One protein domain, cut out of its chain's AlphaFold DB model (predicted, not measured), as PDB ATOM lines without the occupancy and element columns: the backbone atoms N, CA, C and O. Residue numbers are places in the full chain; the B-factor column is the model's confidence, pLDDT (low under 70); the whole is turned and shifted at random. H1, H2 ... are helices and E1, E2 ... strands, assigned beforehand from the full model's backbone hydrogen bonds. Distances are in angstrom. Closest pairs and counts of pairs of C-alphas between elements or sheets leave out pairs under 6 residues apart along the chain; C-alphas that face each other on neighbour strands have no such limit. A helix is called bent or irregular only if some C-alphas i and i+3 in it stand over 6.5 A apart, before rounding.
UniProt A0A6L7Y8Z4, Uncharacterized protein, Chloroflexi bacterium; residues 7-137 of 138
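AT A GLANCE: This is residues 7 to 137 of the 138 residues of an uncharacterized protein of Chloroflexi bacterium (UniProt A0A6L7Y8Z4). Two short parallel strands, E1 and E2, make a small core with H2, H3 and H6 packed round one side and the first turns of H7 on the other; residues 127 to 137 stick out as an arm. H1 runs along the outside of H2. The 131 printed residues have seven named helices and two strands, H1 H2 E1 H3 H4 E2 H5 H6 H7, mostly helix. The whole is compact, radius of gyration of the C-alphas 15.0 A, spanning 48 by 37 by 26 A.

HOW THE PARTS SIT: E1, residues 55 to 58, and E2, residues 87 to 90, are parallel; N 57 and O 88 are within hydrogen-bond range, 2.9 A. With H3, residues 67 to 77, and H4, residues 79 to 83, they form a strand-helix-strand unit, parallel strands joined through helices, its crossover right-handed. The closest C-alphas of E2 and H7, residues 115 to 136, are Val 90 and Ser 118, 5.8 A. H2, residues 37 to 48, touches H3 at a shallow tilt of 14 degrees, closest C-alphas Ser 40 and Met 76, 5.4 A. Its residues 44 to 48 alone touch H4, closest C-alphas Ala 47 and Thr 83, 6.9 A. H3 touches H6, residues 99 to 106, at a steep tilt of 41 degrees, closest C-alphas Ala 73 and Ser 100, 5.4 A. H5, residues 92 to 95, touches H6 only at the corner. H1, residues 7 to 15, is close to but not clearly touching H2, closest C-alphas Leu 12 and Val 42, 7.4 A. Every O i to N i+4 pair is within hydrogen-bond range in H2, H3, H4, H6 and H7, against 3 of 5 in H1; H5 is too short for one.

IN THESE COORDINATES: H1 begins at C-alpha 7, (38.727, -22.871, -62.415), and is only just irregular, C-alphas 11 and 14 being 6.8 A apart. H2 spans 16.7 A and H3 15.1 A. H7 spans 31.5 A, ending at C-alpha 136, (58.275, -23.195, -33.196).

THE WHOLE: The farthest C-alphas, Ala 63 and Gly 137, are 49.4 A apart. The printed part has no cut; the link from H1 to H2 is long. Residues 61 to 65, 92 to 97 and 137 have pLDDT under 70.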
ATOM      1  N   ALA A   7      39.252 -21.510 -62.349       95.19
ATOM      2  CA  ALA A   7      38.727 -22.871 -62.415       95.19
ATOM      3  C   ALA A   7      37.698 -23.147 -61.306       95.19
ATOM      4  O   ALA A   7      36.652 -23.754 -61.541       95.19
ATOM      5  N   THR A   8      37.952 -22.658 -60.095       96.50
ATOM      6  CA  THR A   8      37.029 -22.730 -58.962       96.50
ATOM      7  C   THR A   8      35.793 -21.881 -59.228       96.50
ATOM      8  O   THR A   8      34.676 -22.331 -58.971       96.50
ATOM      9  N   GLN A   9      35.959 -20.677 -59.782       96.25
ATOM     10  CA  GLN A   9      34.818 -19.831 -60.133       96.25
ATOM     11  C   GLN A   9      33.934 -20.501 -61.190       96.25
ATOM     12  O   GLN A   9      32.719 -20.566 -61.019       96.25
ATOM     13  N   GLU A  10      34.533 -21.060 -62.242       96.38
ATOM     14  CA  GLU A  10      33.839 -21.805 -63.299       96.38
ATOM     15  C   GLU A  10      33.135 -23.056 -62.774       96.38
ATOM     16  O   GLU A  10      32.027 -23.363 -63.212       96.38
ATOM     17  N   ARG A  11      33.725 -23.743 -61.789       96.06
ATOM     18  CA  ARG A  11      33.100 -24.883 -61.108       96.06
ATOM     19  C   ARG A  11      31.872 -24.476 -60.289       96.06
ATOM     20  O   ARG A  11      30.908 -25.235 -60.243       96.06
ATOM     21  N   LEU A  12      31.905 -23.310 -59.641       96.06
ATOM     22  CA  LEU A  12      30.828 -22.829 -58.770       96.06
ATOM     23  C   LEU A  12      29.674 -22.173 -59.541       96.06
ATOM     24  O   LEU A  12      28.522 -22.369 -59.169       96.06
ATOM     25  N   ILE A  13      29.949 -21.437 -60.625       95.38
ATOM     26  CA  ILE A  13      28.934 -20.744 -61.446       95.38
ATOM     27  C   ILE A  13      27.698 -21.607 -61.779       95.38
ATOM     28  O   ILE A  13      26.591 -21.124 -61.543       95.38
ATOM     29  N   PRO A  14      27.812 -22.855 -62.280       95.06
ATOM     30  CA  PRO A  14      26.636 -23.661 -62.623       95.06
ATOM     31  C   PRO A  14      25.790 -24.083 -61.410       95.06
ATOM     32  O   PRO A  14      24.657 -24.523 -61.595       95.06
ATOM     33  N   MET A  15      26.318 -23.968 -60.185       93.75
ATOM     34  CA  MET A  15      25.596 -24.277 -58.947       93.75
ATOM     35  C   MET A  15      24.766 -23.087 -58.443       93.75
ATOM     36  O   MET A  15      23.804 -23.281 -57.703       93.75
ATOM     37  N   LEU A  16      25.130 -21.860 -58.825       92.38
ATOM     38  CA  LEU A  16      24.515 -20.633 -58.323       92.38
ATOM     39  C   LEU A  16      23.259 -20.251 -59.113       92.38
ATOM     40  O   LEU A  16      23.046 -20.659 -60.259       92.38
ATOM     41  N   ALA A  17      22.406 -19.430 -58.500       91.06
ATOM     42  CA  ALA A  17      21.294 -18.816 -59.211       91.06
ATOM     43  C   ALA A  17      21.804 -17.948 -60.384       91.06
ATOM     44  O   ALA A  17      22.879 -17.362 -60.281       91.06
ATOM     45  N   PRO A  18      21.034 -17.766 -61.475       90.75
ATOM     46  CA  PRO A  18      21.474 -16.954 -62.619       90.75
ATOM     47  C   PRO A  18      21.780 -15.482 -62.293       90.75
ATOM     48  O   PRO A  18      22.518 -14.834 -63.023       90.75
ATOM     49  N   HIS A  19      21.188 -14.950 -61.217       90.94
ATOM     50  CA  HIS A  19      21.452 -13.601 -60.697       90.94
ATOM     51  C   HIS A  19      22.555 -13.576 -59.617       90.94
ATOM     52  O   HIS A  19      22.895 -12.509 -59.111       90.94
ATOM     53  N   ALA A  20      23.102 -14.756 -59.314       92.00
ATOM     54  CA  ALA A  20      24.406 -15.030 -58.731       92.00
ATOM     55  C   ALA A  20      25.462 -13.956 -59.039       92.00
ATOM     56  O   ALA A  20      25.809 -13.881 -60.224       92.00
ATOM     57  N   PRO A  21      26.036 -13.150 -58.117       92.56
ATOM     58  CA  PRO A  21      27.280 -12.481 -58.475       92.56
ATOM     59  C   PRO A  21      28.349 -13.546 -58.761       92.56
ATOM     60  O   PRO A  21      28.282 -14.673 -58.264       92.56
ATOM     61  N   ARG A  22      29.359 -13.202 -59.569       92.75
ATOM     62  CA  ARG A  22      30.460 -14.135 -59.838       92.75
ATOM     63  C   ARG A  22      31.112 -14.533 -58.497       92.75
ATOM     64  O   ARG A  22      31.437 -13.634 -57.715       92.75
ATOM     65  N   PRO A  23      31.303 -15.836 -58.215       92.94
ATOM     66  CA  PRO A  23      31.782 -16.292 -56.915       92.94
ATOM     67  C   PRO A  23      33.224 -15.836 -56.702       92.94
ATOM     68  O   PRO A  23      34.142 -16.353 -57.324       92.94
ATOM     69  N   THR A  24      33.426 -14.847 -55.835       90.88
ATOM     70  CA  THR A  24      34.759 -14.352 -55.468       90.88
ATOM     71  C   THR A  24      34.962 -14.554 -53.968       90.88
ATOM     72  O   THR A  24      34.853 -15.677 -53.488       90.88
ATOM     73  N   ASN A  25      35.261 -13.496 -53.218       91.56
ATOM     74  CA  ASN A  25      35.270 -13.529 -51.765       91.56
ATOM     75  C   ASN A  25      34.547 -12.277 -51.245       91.56
ATOM     76  O   ASN A  25      35.097 -11.179 -51.382       91.56
ATOM     77  N   PRO A  26      33.333 -12.419 -50.685       93.81
ATOM     78  CA  PRO A  26      32.646 -13.672 -50.337       93.81
ATOM     79  C   PRO A  26      32.078 -14.444 -51.545       93.81
ATOM     80  O   PRO A  26      31.922 -13.899 -52.638       93.81
ATOM     81  N   VAL A  27      31.739 -15.720 -51.326       94.88
ATOM     82  CA  VAL A  27      30.851 -16.477 -52.221       94.88
ATOM     83  C   VAL A  27      29.416 -16.235 -51.766       94.88
ATOM     84  O   VAL A  27      29.020 -16.696 -50.699       94.88
ATOM     85  N   ASP A  28      28.663 -15.476 -52.556       92.25
ATOM     86  CA  ASP A  28      27.279 -15.107 -52.261       92.25
ATOM     87  C   ASP A  28      26.311 -16.026 -53.017       92.25
ATOM     88  O   ASP A  28      26.326 -16.094 -54.247       92.25
ATOM     89  N   LEU A  29      25.465 -16.737 -52.265       91.31
ATOM     90  CA  LEU A  29      24.431 -17.617 -52.816       91.31
ATOM     91  C   LEU A  29      23.162 -16.845 -53.227       91.31
ATOM     92  O   LEU A  29      22.189 -17.465 -53.637       91.31
ATOM     93  N   ALA A  30      23.145 -15.513 -53.093       89.56
ATOM     94  CA  ALA A  30      22.041 -14.603 -53.417       89.56
ATOM     95  C   ALA A  30      20.680 -14.998 -52.821       89.56
ATOM     96  O   ALA A  30      19.633 -14.810 -53.436       89.56
ATOM     97  N   GLY A  31      20.685 -15.552 -51.604       82.50
ATOM     98  CA  GLY A  31      19.457 -16.023 -50.958       82.50
ATOM     99  C   GLY A  31      18.772 -17.156 -51.729       82.50
ATOM    100  O   GLY A  31      17.548 -17.273 -51.700       82.50
ATOM    101  N   ASP A  32      19.542 -17.966 -52.457       82.38
ATOM    102  CA  ASP A  32      19.023 -19.132 -53.152       82.38
ATOM    103  C   ASP A  32      18.671 -20.248 -52.163       82.38
ATOM    104  O   ASP A  32      19.533 -20.938 -51.619       82.38
ATOM    105  N   PHE A  33      17.370 -20.427 -51.955       76.38
ATOM    106  CA  PHE A  33      16.805 -21.436 -51.062       76.38
ATOM    107  C   PHE A  33      16.202 -22.629 -51.819       76.38
ATOM    108  O   PHE A  33      15.392 -23.367 -51.260       76.38
ATOM    109  N   ARG A  34      16.546 -22.819 -53.104       83.75
ATOM    110  CA  ARG A  34      16.024 -23.935 -53.919       83.75
ATOM    111  C   ARG A  34      16.493 -25.300 -53.417       83.75
ATOM    112  O   ARG A  34      15.735 -26.264 -53.485       83.75
ATOM    113  N   ASP A  35      17.733 -25.379 -52.939       88.38
ATOM    114  CA  ASP A  35      18.307 -26.573 -52.322       88.38
ATOM    115  C   ASP A  35      19.257 -26.165 -51.193       88.38
ATOM    116  O   ASP A  35      20.332 -25.615 -51.433       88.38
ATOM    117  N   VAL A  36      18.870 -26.470 -49.954       88.69
ATOM    118  CA  VAL A  36      19.664 -26.168 -48.755       88.69
ATOM    119  C   VAL A  36      21.054 -26.813 -48.797       88.69
ATOM    120  O   VAL A  36      22.016 -26.247 -48.287       88.69
ATOM    121  N   ARG A  37      21.217 -27.940 -49.506       91.69
ATOM    122  CA  ARG A  37      22.510 -28.630 -49.639       91.69
ATOM    123  C   ARG A  37      23.547 -27.816 -50.401       91.69
ATOM    124  O   ARG A  37      24.733 -28.118 -50.299       91.69
ATOM    125  N   LEU A  38      23.134 -26.783 -51.141       92.38
ATOM    126  CA  LEU A  38      24.061 -25.882 -51.820       92.38
ATOM    127  C   LEU A  38      25.071 -25.274 -50.834       92.38
ATOM    128  O   LEU A  38      26.251 -25.167 -51.162       92.38
ATOM    129  N   PHE A  39      24.640 -24.960 -49.608       93.62
ATOM    130  CA  PHE A  39      25.502 -24.396 -48.568       93.62
ATOM    131  C   PHE A  39      26.671 -25.328 -48.226       93.62
ATOM    132  O   PHE A  39      27.827 -24.905 -48.249       93.62
ATOM    133  N   SER A  40      26.391 -26.609 -47.968       95.25
ATOM    134  CA  SER A  40      27.431 -27.582 -47.620       95.25
ATOM    135  C   SER A  40      28.275 -28.000 -48.825       95.25
ATOM    136  O   SER A  40      29.478 -28.185 -48.679       95.25
ATOM    137  N   GLN A  41      27.692 -28.075 -50.026       95.88
ATOM    138  CA  GLN A  41      28.437 -28.373 -51.253       95.88
ATOM    139  C   GLN A  41      29.453 -27.275 -51.583       95.88
ATOM    140  O   GLN A  41      30.601 -27.576 -51.903       95.88
ATOM    141  N   VAL A  42      29.055 -26.003 -51.489       96.38
ATOM    142  CA  VAL A  42      29.972 -24.876 -51.702       96.38
ATOM    143  C   VAL A  42      31.028 -24.839 -50.599       96.38
ATOM    144  O   VAL A  42      32.211 -24.709 -50.908       96.38
ATOM    145  N   ALA A  43      30.637 -25.014 -49.333       96.94
ATOM    146  CA  ALA A  43      31.580 -25.041 -48.217       96.94
ATOM    147  C   ALA A  43      32.628 -26.157 -48.363       96.94
ATOM    148  O   ALA A  43      33.810 -25.895 -48.158       96.94
ATOM    149  N   ASP A  44      32.226 -27.358 -48.790       97.69
ATOM    150  CA  ASP A  44      33.131 -28.477 -49.081       97.69
ATOM    151  C   ASP A  44      34.134 -28.131 -50.183       97.69
ATOM    152  O   ASP A  44      35.337 -28.310 -50.003       97.69
ATOM    153  N   ILE A  45      33.648 -27.595 -51.310       97.75
ATOM    154  CA  ILE A  45      34.512 -27.191 -52.425       97.75
ATOM    155  C   ILE A  45      35.569 -26.211 -51.933       97.75
ATOM    156  O   ILE A  45      36.739 -26.395 -52.241       97.75
ATOM    157  N   LEU A  46      35.167 -25.194 -51.166       97.69
ATOM    158  CA  LEU A  46      36.086 -24.189 -50.643       97.69
ATOM    159  C   LEU A  46      37.057 -24.770 -49.607       97.69
ATOM    160  O   LEU A  46      38.236 -24.419 -49.615       97.69
ATOM    161  N   ALA A  47      36.587 -25.665 -48.737       97.81
ATOM    162  CA  ALA A  47      37.407 -26.322 -47.725       97.81
ATOM    163  C   ALA A  47      38.482 -27.231 -48.336       97.81
ATOM    164  O   ALA A  47      39.561 -27.354 -47.763       97.81
ATOM    165  N   ASP A  48      38.240 -27.816 -49.508       97.19
ATOM    166  CA  ASP A  48      39.210 -28.684 -50.185       97.19
ATOM    167  C   ASP A  48      40.304 -27.900 -50.941       97.19
ATOM    168  O   ASP A  48      41.328 -28.469 -51.324       97.19
ATOM    169  N   LEU A  49      40.144 -26.585 -51.138       97.06
ATOM    170  CA  LEU A  49      41.120 -25.773 -51.874       97.06
ATOM    171  C   LEU A  49      42.397 -25.559 -51.048       97.06
ATOM    172  O   LEU A  49      42.320 -25.052 -49.927       97.06
ATOM    173  N   PRO A  50      43.595 -25.856 -51.584       95.62
ATOM    174  CA  PRO A  50      44.841 -25.791 -50.815       95.62
ATOM    175  C   PRO A  50      45.221 -24.368 -50.381       95.62
ATOM    176  O   PRO A  50      45.986 -24.214 -49.439       95.62
ATOM    177  N   TYR A  51      44.687 -23.338 -51.042       94.69
ATOM    178  CA  TYR A  51      44.944 -21.924 -50.738       94.69
ATOM    179  C   TYR A  51      43.880 -21.279 -49.829       94.69
ATOM    180  O   TYR A  51      43.900 -20.066 -49.613       94.69
ATOM    181  N   ILE A  52      42.918 -22.062 -49.334       96.94
ATOM    182  CA  ILE A  52      41.932 -21.629 -48.342       96.94
ATOM    183  C   ILE A  52      42.326 -22.211 -46.990       96.94
ATOM    184  O   ILE A  52      42.306 -23.426 -46.818       96.94
ATOM    185  N   ASP A  53      42.635 -21.345 -46.027       96.75
ATOM    186  CA  ASP A  53      43.098 -21.753 -44.692       96.75
ATOM    187  C   ASP A  53      41.978 -21.841 -43.647       96.75
ATOM    188  O   ASP A  53      42.197 -22.337 -42.552       96.75
ATOM    189  N   GLY A  54      40.779 -21.344 -43.952       97.31
ATOM    190  CA  GLY A  54      39.657 -21.303 -43.019       97.31
ATOM    191  C   GLY A  54      38.414 -20.684 -43.648       97.31
ATOM    192  O   GLY A  54      38.497 -20.007 -44.675       97.31
ATOM    193  N   LEU A  55      37.257 -20.920 -43.031       97.94
ATOM    194  CA  LEU A  55      35.960 -20.497 -43.556       97.94
ATOM    195  C   LEU A  55      35.155 -19.715 -42.518       97.94
ATOM    196  O   LEU A  55      35.106 -20.073 -41.342       97.94
ATOM    197  N   ILE A  56      34.478 -18.667 -42.984       97.25
ATOM    198  CA  ILE A  56      33.382 -18.022 -42.258       97.25
ATOM    199  C   ILE A  56      32.102 -18.387 -43.007       97.25
ATOM    200  O   ILE A  56      31.983 -18.066 -44.189       97.25
ATOM    201  N   LEU A  57      31.178 -19.083 -42.347       95.00
ATOM    202  CA  LEU A  57      29.983 -19.655 -42.970       95.00
ATOM    203  C   LEU A  57      28.714 -19.086 -42.340       95.00
ATOM    204  O   LEU A  57      28.584 -19.038 -41.116       95.00
ATOM    205  N   SER A  58      27.757 -18.684 -43.170       90.50
ATOM    206  CA  SER A  58      26.375 -18.511 -42.725       90.50
ATOM    207  C   SER A  58      25.729 -19.880 -42.517       90.50
ATOM    208  O   SER A  58      26.090 -20.848 -43.185       90.50
ATOM    209  N   GLY A  59      24.775 -19.973 -41.589       84.00
ATOM    210  CA  GLY A  59      23.969 -21.185 -41.450       84.00
ATOM    211  C   GLY A  59      23.129 -21.426 -42.711       84.00
ATOM    212  O   GLY A  59      22.741 -20.447 -43.362       84.00
ATOM    213  N   PRO A  60      22.850 -22.690 -43.076       83.88
ATOM    214  CA  PRO A  60      21.900 -22.988 -44.137       83.88
ATOM    215  C   PRO A  60      20.542 -22.350 -43.818       83.88
ATOM    216  O   PRO A  60      19.864 -22.735 -42.872       83.88
ATOM    217  N   GLY A  61      20.175 -21.324 -44.588       68.19
ATOM    218  CA  GLY A  61      18.897 -20.625 -44.458       68.19
ATOM    219  C   GLY A  61      17.839 -21.212 -45.391       68.19
ATOM    220  O   GLY A  61      18.169 -21.784 -46.426       68.19
ATOM    221  N   GLY A  62      16.564 -21.042 -45.044       56.59
ATOM    222  CA  GLY A  62      15.421 -21.460 -45.858       56.59
ATOM    223  C   GLY A  62      14.250 -21.867 -44.969       56.59
ATOM    224  O   GLY A  62      14.442 -22.529 -43.957       56.59
ATOM    225  N   ALA A  63      13.035 -21.428 -45.297       43.44
ATOM    226  CA  ALA A  63      11.833 -21.717 -44.516       43.44
ATOM    227  C   ALA A  63      11.547 -23.232 -44.495       43.44
ATOM    228  O   ALA A  63      10.901 -23.766 -45.391       43.44
ATOM    229  N   GLY A  64      12.060 -23.917 -43.478       54.59
ATOM    230  CA  GLY A  64      11.930 -25.358 -43.317       54.59
ATOM    231  C   GLY A  64      13.067 -25.889 -42.462       54.59
ATOM    232  O   GLY A  64      14.063 -26.377 -42.988       54.59
ATOM    233  N   GLY A  65      12.920 -25.788 -41.140       61.62
ATOM    234  CA  GLY A  65      13.725 -26.555 -40.191       61.62
ATOM    235  C   GLY A  65      13.386 -28.041 -40.318       61.62
ATOM    236  O   GLY A  65      12.667 -28.588 -39.486       61.62
ATOM    237  N   ASP A  66      13.813 -28.653 -41.419       77.81
ATOM    238  CA  ASP A  66      13.643 -30.066 -41.728       77.81
ATOM    239  C   ASP A  66      14.984 -30.812 -41.625       77.81
ATOM    240  O   ASP A  66      16.047 -30.216 -41.434       77.81
ATOM    241  N   GLU A  67      14.929 -32.138 -41.745       87.06
ATOM    242  CA  GLU A  67      16.095 -33.022 -41.644       87.06
ATOM    243  C   GLU A  67      17.245 -32.617 -42.582       87.06
ATOM    244  O   GLU A  67      18.412 -32.729 -42.224       87.06
ATOM    245  N   ARG A  68      16.950 -32.062 -43.767       89.06
ATOM    246  CA  ARG A  68      17.997 -31.686 -44.732       89.06
ATOM    247  C   ARG A  68      18.786 -30.472 -44.274       89.06
ATOM    248  O   ARG A  68      19.970 -30.365 -44.600       89.06
ATOM    249  N   THR A  69      18.156 -29.554 -43.545       89.81
ATOM    250  CA  THR A  69      18.849 -28.421 -42.921       89.81
ATOM    251  C   THR A  69      19.825 -28.925 -41.861       89.81
ATOM    252  O   THR A  69      20.976 -28.488 -41.854       89.81
ATOM    253  N   ARG A  70      19.411 -29.906 -41.044       91.38
ATOM    254  CA  ARG A  70      20.285 -30.573 -40.064       91.38
ATOM    255  C   ARG A  70      21.458 -31.274 -40.750       91.38
ATOM    256  O   ARG A  70      22.596 -30.918 -40.471       91.38
ATOM    257  N   GLU A  71      21.202 -32.154 -41.717       93.94
ATOM    258  CA  GLU A  71      22.252 -32.854 -42.482       93.94
ATOM    259  C   GLU A  71      23.237 -31.877 -43.151       93.94
ATOM    260  O   GLU A  71      24.451 -32.096 -43.182       93.94
ATOM    261  N   THR A  72      22.726 -30.769 -43.697       94.19
ATOM    262  CA  THR A  72      23.557 -29.732 -44.321       94.19
ATOM    263  C   THR A  72      24.432 -29.034 -43.287       94.19
ATOM    264  O   THR A  72      25.632 -28.868 -43.523       94.19
ATOM    265  N   ALA A  73      23.860 -28.649 -42.145       93.88
ATOM    266  CA  ALA A  73      24.601 -28.029 -41.057       93.88
ATOM    267  C   ALA A  73      25.661 -28.984 -40.484       93.88
ATOM    268  O   ALA A  73      26.794 -28.559 -40.278       93.88
ATOM    269  N   GLU A  74      25.348 -30.272 -40.309       95.94
ATOM    270  CA  GLU A  74      26.279 -31.297 -39.808       95.94
ATOM    271  C   GLU A  74      27.456 -31.477 -40.773       95.94
ATOM    272  O   GLU A  74      28.629 -31.511 -40.385       95.94
ATOM    273  N   ARG A  75      27.167 -31.501 -42.078       97.06
ATOM    274  CA  ARG A  75      28.199 -31.575 -43.112       97.06
ATOM    275  C   ARG A  75      29.135 -30.367 -43.099       97.06
ATOM    276  O   ARG A  75      30.332 -30.531 -43.321       97.06
ATOM    277  N   MET A  76      28.614 -29.172 -42.823       97.12
ATOM    278  CA  MET A  76      29.426 -27.960 -42.660       97.12
ATOM    279  C   MET A  76      30.224 -27.985 -41.351       97.12
ATOM    280  O   MET A  76      31.398 -27.618 -41.335       97.12
ATOM    281  N   ALA A  77      29.614 -28.448 -40.263       96.88
ATOM    282  CA  ALA A  77      30.221 -28.474 -38.940       96.88
ATOM    283  C   ALA A  77      31.350 -29.514 -38.806       96.88
ATOM    284  O   ALA A  77      32.255 -29.335 -38.000       96.88
ATOM    285  N   THR A  78      31.359 -30.553 -39.645       97.88
ATOM    286  CA  THR A  78      32.431 -31.567 -39.703       97.88
ATOM    287  C   THR A  78      33.629 -31.169 -40.580       97.88
ATOM    288  O   THR A  78      34.617 -31.903 -40.650       97.88
ATOM    289  N   ILE A  79      33.601 -30.003 -41.243       98.44
ATOM    290  CA  ILE A  79      34.724 -29.522 -42.073       98.44
ATOM    291  C   ILE A  79      36.054 -29.452 -41.299       98.44
ATOM    292  O   ILE A  79      37.062 -29.912 -41.853       98.44
ATOM    293  N   PRO A  80      36.117 -28.937 -40.052       98.12
ATOM    294  CA  PRO A  80      37.372 -28.894 -39.304       98.12
ATOM    295  C   PRO A  80      37.959 -30.279 -39.035       98.12
ATOM    296  O   PRO A  80      39.164 -30.461 -39.171       98.12
ATOM    297  N   GLU A  81      37.120 -31.270 -38.723       96.94
ATOM    298  CA  GLU A  81      37.559 -32.652 -38.491       96.94
ATOM    299  C   GLU A  81      38.113 -33.294 -39.769       96.94
ATOM    300  O   GLU A  81      39.085 -34.045 -39.726       96.94
ATOM    301  N   ARG A  82      37.518 -32.968 -40.922       96.56
ATOM    302  CA  ARG A  82      37.894 -33.526 -42.229       96.56
ATOM    303  C   ARG A  82      39.132 -32.885 -42.840       96.56
ATOM    304  O   ARG A  82      39.889 -33.564 -43.526       96.56
ATOM    305  N   THR A  83      39.301 -31.578 -42.656       97.56
ATOM    306  CA  THR A  83      40.296 -30.785 -43.399       97.56
ATOM    307  C   THR A  83      41.363 -30.152 -42.512       97.56
ATOM    308  O   THR A  83      42.369 -29.666 -43.023       97.56
ATOM    309  N   GLY A  84      41.157 -30.122 -41.191       96.81
ATOM    310  CA  GLY A  84      42.004 -29.389 -40.248       96.81
ATOM    311  C   GLY A  84      41.833 -27.867 -40.303       96.81
ATOM    312  O   GLY A  84      42.547 -27.153 -39.600       96.81
ATOM    313  N   LYS A  85      40.906 -27.350 -41.122       97.88
ATOM    314  CA  LYS A  85      40.706 -25.910 -41.329       97.88
ATOM    315  C   LYS A  85      39.636 -25.360 -40.383       97.88
ATOM    316  O   LYS A  85      38.553 -25.941 -40.298       97.88
ATOM    317  N   PRO A  86      39.886 -24.239 -39.681       97.81
ATOM    318  CA  PRO A  86      38.896 -23.634 -38.805       97.81
ATOM    319  C   PRO A  86      37.659 -23.151 -39.570       97.81
ATOM    320  O   PRO A  86      37.757 -22.544 -40.640       97.81
ATOM    321  N   VAL A  87      36.498 -23.357 -38.951       97.94
ATOM    322  CA  VAL A  87      35.206 -22.813 -39.377       97.94
ATOM    323  C   VAL A  87      34.681 -21.883 -38.286       97.94
ATOM    324  O   VAL A  87      34.756 -22.202 -37.101       97.94
ATOM    325  N   VAL A  88      34.145 -20.732 -38.690       97.06
ATOM    326  CA  VAL A  88      33.432 -19.789 -37.819       97.06
ATOM    327  C   VAL A  88      32.040 -19.538 -38.394       97.06
ATOM    328  O   VAL A  88      31.904 -19.215 -39.572       97.06
ATOM    329  N   GLY A  89      31.007 -19.662 -37.568       94.31
ATOM    330  CA  GLY A  89      29.632 -19.335 -37.936       94.31
ATOM    331  C   GLY A  89      29.341 -17.832 -37.847       94.31
ATOM    332  O   GLY A  89      29.741 -17.179 -36.882       94.31
ATOM    333  N   VAL A  90      28.605 -17.283 -38.816       92.00
ATOM    334  CA  VAL A  90      28.126 -15.887 -38.821       92.00
ATOM    335  C   VAL A  90      26.600 -15.815 -38.890       92.00
ATOM    336  O   VAL A  90      25.963 -16.581 -39.609       92.00
ATOM    337  N   GLY A  91      25.999 -14.870 -38.159       81.75
ATOM    338  CA  GLY A  91      24.560 -14.588 -38.223       81.75
ATOM    339  C   GLY A  91      23.680 -15.552 -37.424       81.75
ATOM    340  O   GLY A  91      22.461 -15.415 -37.432       81.75
ATOM    341  N   MET A  92      24.277 -16.502 -36.699       67.19
ATOM    342  CA  MET A  92      23.558 -17.619 -36.072       67.19
ATOM    343  C   MET A  92      22.881 -17.236 -34.743       67.19
ATOM    344  O   MET A  92      21.835 -17.776 -34.400       67.19
ATOM    345  N   ARG A  93      23.384 -16.226 -34.011       57.00
ATOM    346  CA  ARG A  93      22.770 -15.782 -32.736       57.00
ATOM    347  C   ARG A  93      21.434 -15.048 -32.881       57.00
ATOM    348  O   ARG A  93      20.657 -15.055 -31.933       57.00
ATOM    349  N   ARG A  94      21.134 -14.442 -34.039       52.50
ATOM    350  CA  ARG A  94      19.797 -13.870 -34.310       52.50
ATOM    351  C   ARG A  94      18.723 -14.948 -34.484       52.50
ATOM    352  O   ARG A  94      17.542 -14.651 -34.338       52.50
ATOM    353  N   MET A  95      19.142 -16.180 -34.770       52.25
ATOM    354  CA  MET A  95      18.310 -17.371 -34.919       52.25
ATOM    355  C   MET A  95      18.573 -18.320 -33.745       52.25
ATOM    356  O   MET A  95      18.924 -19.480 -33.947       52.25
ATOM    357  N   ALA A  96      18.484 -17.803 -32.515       51.66
ATOM    358  CA  ALA A  96      18.932 -18.479 -31.292       51.66
ATOM    359  C   ALA A  96      18.280 -19.852 -31.004       51.66
ATOM    360  O   ALA A  96      18.730 -20.522 -30.084       51.66
ATOM    361  N   ASP A  97      17.317 -20.296 -31.814       60.00
ATOM    362  CA  ASP A  97      16.627 -21.585 -31.705       60.00
ATOM    363  C   ASP A  97      16.479 -22.302 -33.069       60.00
ATOM    364  O   ASP A  97      15.568 -23.107 -33.254       60.00
ATOM    365  N   ASP A  98      17.327 -21.991 -34.059       77.25
ATOM    366  CA  ASP A  98      17.334 -22.709 -35.345       77.25
ATOM    367  C   ASP A  98      18.330 -23.881 -35.357       77.25
ATOM    368  O   ASP A  98      19.393 -23.831 -34.730       77.25
ATOM    369  N   ILE A  99      17.991 -24.919 -36.126       86.00
ATOM    370  CA  ILE A  99      18.722 -26.188 -36.268       86.00
ATOM    371  C   ILE A  99      20.205 -25.951 -36.573       86.00
ATOM    372  O   ILE A  99      21.072 -26.618 -36.013       86.00
ATOM    373  N   SER A 100      20.517 -24.969 -37.422       86.62
ATOM    374  CA  SER A 100      21.899 -24.635 -37.783       86.62
ATOM    375  C   SER A 100      22.739 -24.240 -36.565       86.62
ATOM    376  O   SER A 100      23.876 -24.688 -36.413       86.62
ATOM    377  N   SER A 101      22.169 -23.418 -35.680       86.44
ATOM    378  CA  SER A 101      22.826 -22.944 -34.461       86.44
ATOM    379  C   SER A 101      23.012 -24.072 -33.447       86.44
ATOM    380  O   SER A 101      24.052 -24.133 -32.788       86.44
ATOM    381  N   GLU A 102      22.025 -24.968 -33.330       88.19
ATOM    382  CA  GLU A 102      22.104 -26.165 -32.484       88.19
ATOM    383  C   GLU A 102      23.258 -27.067 -32.933       88.19
ATOM    384  O   GLU A 102      24.171 -27.324 -32.148       88.19
ATOM    385  N   VAL A 103      23.273 -27.451 -34.211       92.12
ATOM    386  CA  VAL A 103      24.288 -28.342 -34.786       92.12
ATOM    387  C   VAL A 103      25.691 -27.747 -34.659       92.12
ATOM    388  O   VAL A 103      26.621 -28.416 -34.209       92.12
ATOM    389  N   PHE A 104      25.867 -26.464 -34.991       92.69
ATOM    390  CA  PHE A 104      27.173 -25.815 -34.853       92.69
ATOM    391  C   PHE A 104      27.647 -25.829 -33.394       92.69
ATOM    392  O   PHE A 104      28.827 -26.059 -33.134       92.69
ATOM    393  N   ARG A 105      26.735 -25.653 -32.429       91.12
ATOM    394  CA  ARG A 105      27.062 -25.733 -31.000       91.12
ATOM    395  C   ARG A 105      27.428 -27.153 -30.564       91.12
ATOM    396  O   ARG A 105      28.373 -27.299 -29.790       91.12
ATOM    397  N   GLU A 106      26.716 -28.173 -31.039       93.94
ATOM    398  CA  GLU A 106      26.998 -29.592 -30.759       93.94
ATOM    399  C   GLU A 106      28.387 -30.012 -31.260       93.94
ATOM    400  O   GLU A 106      29.112 -30.711 -30.555       93.94
ATOM    401  N   HIS A 107      28.797 -29.499 -32.420       95.50
ATOM    402  CA  HIS A 107      30.122 -29.723 -33.007       95.50
ATOM    403  C   HIS A 107      31.195 -28.729 -32.532       95.50
ATOM    404  O   HIS A 107      32.311 -28.711 -33.047       95.50
ATOM    405  N   THR A 108      30.908 -27.914 -31.514       94.88
ATOM    406  CA  THR A 108      31.868 -26.955 -30.933       94.88
ATOM    407  C   THR A 108      32.362 -25.879 -31.918       94.88
ATOM    408  O   THR A 108      33.450 -25.325 -31.754       94.88
ATOM    409  N   ILE A 109      31.559 -25.545 -32.932       95.50
ATOM    410  CA  ILE A 109      31.867 -24.509 -33.921       95.50
ATOM    411  C   ILE A 109      31.498 -23.125 -33.363       95.50
ATOM    412  O   ILE A 109      30.321 -22.851 -33.093       95.50
ATOM    413  N   PRO A 110      32.473 -22.209 -33.198       94.00
ATOM    414  CA  PRO A 110      32.202 -20.880 -32.670       94.00
ATOM    415  C   PRO A 110      31.351 -20.085 -33.659       94.00
ATOM    416  O   PRO A 110      31.698 -19.958 -34.833       94.00
ATOM    417  N   SER A 111      30.244 -19.530 -33.171       91.00
ATOM    418  CA  SER A 111      29.265 -18.827 -33.997       91.00
ATOM    419  C   SER A 111      28.888 -17.488 -33.375       91.00
ATOM    420  O   SER A 111      28.599 -17.411 -32.178       91.00
ATOM    421  N   TYR A 112      28.889 -16.430 -34.182       91.50
ATOM    422  CA  TYR A 112      28.692 -15.056 -33.719       91.50
ATOM    423  C   TYR A 112      27.499 -14.386 -34.396       91.50
ATOM    424  O   TYR A 112      26.983 -14.864 -35.410       91.50
ATOM    425  N   GLU A 113      27.018 -13.288 -33.813       87.81
ATOM    426  CA  GLU A 113      25.852 -12.593 -34.351       87.81
ATOM    427  C   GLU A 113      26.222 -11.799 -35.596       87.81
ATOM    428  O   GLU A 113      25.485 -11.828 -36.580       87.81
ATOM    429  N   THR A 114      27.365 -11.113 -35.568       91.50
ATOM    430  CA  THR A 114      27.720 -10.182 -36.638       91.50
ATOM    431  C   THR A 114      28.904 -10.665 -37.483       91.50
ATOM    432  O   THR A 114      29.770 -11.414 -37.003       91.50
ATOM    433  N   PRO A 115      28.988 -10.233 -38.755       92.25
ATOM    434  CA  PRO A 115      30.169 -10.468 -39.583       92.25
ATOM    435  C   PRO A 115      31.459  -9.947 -38.945       92.25
ATOM    436  O   PRO A 115      32.494 -10.598 -39.042       92.25
ATOM    437  N   GLU A 116      31.413  -8.815 -38.240       95.62
ATOM    438  CA  GLU A 116      32.581  -8.226 -37.582       95.62
ATOM    439  C   GLU A 116      33.066  -9.076 -36.407       95.62
ATOM    440  O   GLU A 116      34.272  -9.219 -36.211       95.62
ATOM    441  N   GLU A 117      32.153  -9.643 -35.615       95.50
ATOM    442  CA  GLU A 117      32.507 -10.595 -34.556       95.50
ATOM    443  C   GLU A 117      33.157 -11.853 -35.134       95.50
ATOM    444  O   GLU A 117      34.214 -12.277 -34.665       95.50
ATOM    445  N   SER A 118      32.571 -12.390 -36.204       95.62
ATOM    446  CA  SER A 118      33.068 -13.582 -36.895       95.62
ATOM    447  C   SER A 118      34.456 -13.342 -37.499       95.62
ATOM    448  O   SER A 118      35.369 -14.154 -37.340       95.62
ATOM    449  N   ALA A 119      34.655 -12.179 -38.126       96.06
ATOM    450  CA  ALA A 119      35.943 -11.756 -38.660       96.06
ATOM    451  C   ALA A 119      36.991 -11.568 -37.553       96.06
ATOM    452  O   ALA A 119      38.135 -11.987 -37.728       96.06
ATOM    453  N   ARG A 120      36.620 -10.996 -36.396       97.88
ATOM    454  CA  ARG A 120      37.522 -10.886 -35.234       97.88
ATOM    455  C   ARG A 120      37.943 -12.254 -34.704       97.88
ATOM    456  O   ARG A 120      39.120 -12.440 -34.409       97.88
ATOM    457  N   ALA A 121      37.016 -13.204 -34.612       97.62
ATOM    458  CA  ALA A 121      37.323 -14.563 -34.180       97.62
ATOM    459  C   ALA A 121      38.291 -15.261 -35.147       97.62
ATOM    460  O   ALA A 121      39.323 -15.778 -34.721       97.62
ATOM    461  N   MET A 122      38.022 -15.193 -36.456       97.69
ATOM    462  CA  MET A 122      38.921 -15.747 -37.472       97.69
ATOM    463  C   MET A 122      40.299 -15.064 -37.458       97.69
ATOM    464  O   MET A 122      41.332 -15.726 -37.553       97.69
ATOM    465  N   HIS A 123      40.342 -13.743 -37.271       97.75
ATOM    466  CA  HIS A 123      41.596 -13.001 -37.155       97.75
ATOM    467  C   HIS A 123      42.421 -13.434 -35.933       97.75
ATOM    468  O   HIS A 123      43.644 -13.555 -36.033       97.75
ATOM    469  N   ALA A 124      41.773 -13.716 -34.798       98.12
ATOM    470  CA  ALA A 124      42.447 -14.230 -33.609       98.12
ATOM    471  C   ALA A 124      43.080 -15.610 -33.860       98.12
ATOM    472  O   ALA A 124      44.232 -15.823 -33.483       98.12
ATOM    473  N   LEU A 125      42.376 -16.512 -34.558       97.19
ATOM    474  CA  LEU A 125      42.913 -17.820 -34.957       97.19
ATOM    475  C   LEU A 125      44.140 -17.675 -35.866       97.19
ATOM    476  O   LEU A 125      45.180 -18.279 -35.600       97.19
ATOM    477  N   ALA A 126      44.049 -16.830 -36.896       96.38
ATOM    478  CA  ALA A 126      45.155 -16.573 -37.818       96.38
ATOM    479  C   ALA A 126      46.376 -15.965 -37.104       96.38
ATOM    480  O   ALA A 126      47.512 -16.379 -37.342       96.38
ATOM    481  N   THR A 127      46.141 -15.019 -36.191       97.56
ATOM    482  CA  THR A 127      47.190 -14.374 -35.390       97.56
ATOM    483  C   THR A 127      47.878 -15.378 -34.473       97.56
ATOM    484  O   THR A 127      49.103 -15.433 -34.420       97.56
ATOM    485  N   TYR A 128      47.104 -16.216 -33.785       96.69
ATOM    486  CA  TYR A 128      47.657 -17.250 -32.921       96.69
ATOM    487  C   TYR A 128      48.476 -18.280 -33.709       96.69
ATOM    488  O   TYR A 128      49.562 -18.656 -33.272       96.69
ATOM    489  N   ALA A 129      48.003 -18.693 -34.888       95.25
ATOM    490  CA  ALA A 129      48.751 -19.588 -35.767       95.25
ATOM    491  C   ALA A 129      50.091 -18.976 -36.211       95.25
ATOM    492  O   ALA A 129      51.099 -19.678 -36.222       95.25
ATOM    493  N   ALA A 130      50.125 -17.675 -36.519       95.12
ATOM    494  CA  ALA A 130      51.366 -16.969 -36.842       95.12
ATOM    495  C   ALA A 130      52.340 -16.946 -35.655       95.12
ATOM    496  O   ALA A 130      53.479 -17.374 -35.801       95.12
ATOM    497  N   ILE A 131      51.863 -16.569 -34.464       96.81
ATOM    498  CA  ILE A 131      52.678 -16.573 -33.239       96.81
ATOM    499  C   ILE A 131      53.235 -17.974 -32.957       96.81
ATOM    500  O   ILE A 131      54.395 -18.119 -32.584       96.81
ATOM    501  N   ARG A 132      52.424 -19.025 -33.134       95.25
ATOM    502  CA  ARG A 132      52.880 -20.408 -32.948       95.25
ATOM    503  C   ARG A 132      53.971 -20.806 -33.937       95.25
ATOM    504  O   ARG A 132      54.925 -21.442 -33.503       95.25
ATOM    505  N   ARG A 133      53.852 -20.444 -35.218       93.81
ATOM    506  CA  ARG A 133      54.907 -20.703 -36.214       93.81
ATOM    507  C   ARG A 133      56.208 -20.002 -35.834       93.81
ATOM    508  O   ARG A 133      57.243 -20.654 -35.763       93.81
ATOM    509  N   ASP A 134      56.126 -18.731 -35.447       93.62
ATOM    510  CA  ASP A 134      57.294 -17.948 -35.029       93.62
ATOM    511  C   ASP A 134      57.990 -18.552 -33.794       93.62
ATOM    512  O   ASP A 134      59.217 -18.575 -33.714       93.62
ATOM    513  N   LEU A 135      57.218 -19.072 -32.831       93.12
ATOM    514  CA  LEU A 135      57.752 -19.717 -31.625       93.12
ATOM    515  C   LEU A 135      58.350 -21.106 -31.884       93.12
ATOM    516  O   LEU A 135      59.224 -21.537 -31.128       93.12
ATOM    517  N   HIS A 136      57.863 -21.822 -32.897       88.50
ATOM    518  CA  HIS A 136      58.275 -23.195 -33.196       88.50
ATOM    519  C   HIS A 136      59.226 -23.316 -34.398       88.50
ATOM    520  O   HIS A 136      59.760 -24.399 -34.619       88.50
ATOM    521  N   GLY A 137      59.522 -22.214 -35.098       66.50
ATOM    522  CA  GLY A 137      60.523 -22.159 -36.167       66.50
ATOM    523  C   GLY A 137      60.122 -22.881 -37.456       66.50
ATOM    524  O   GLY A 137      61.012 -23.330 -38.179       66.50
TER     525      GLY A 137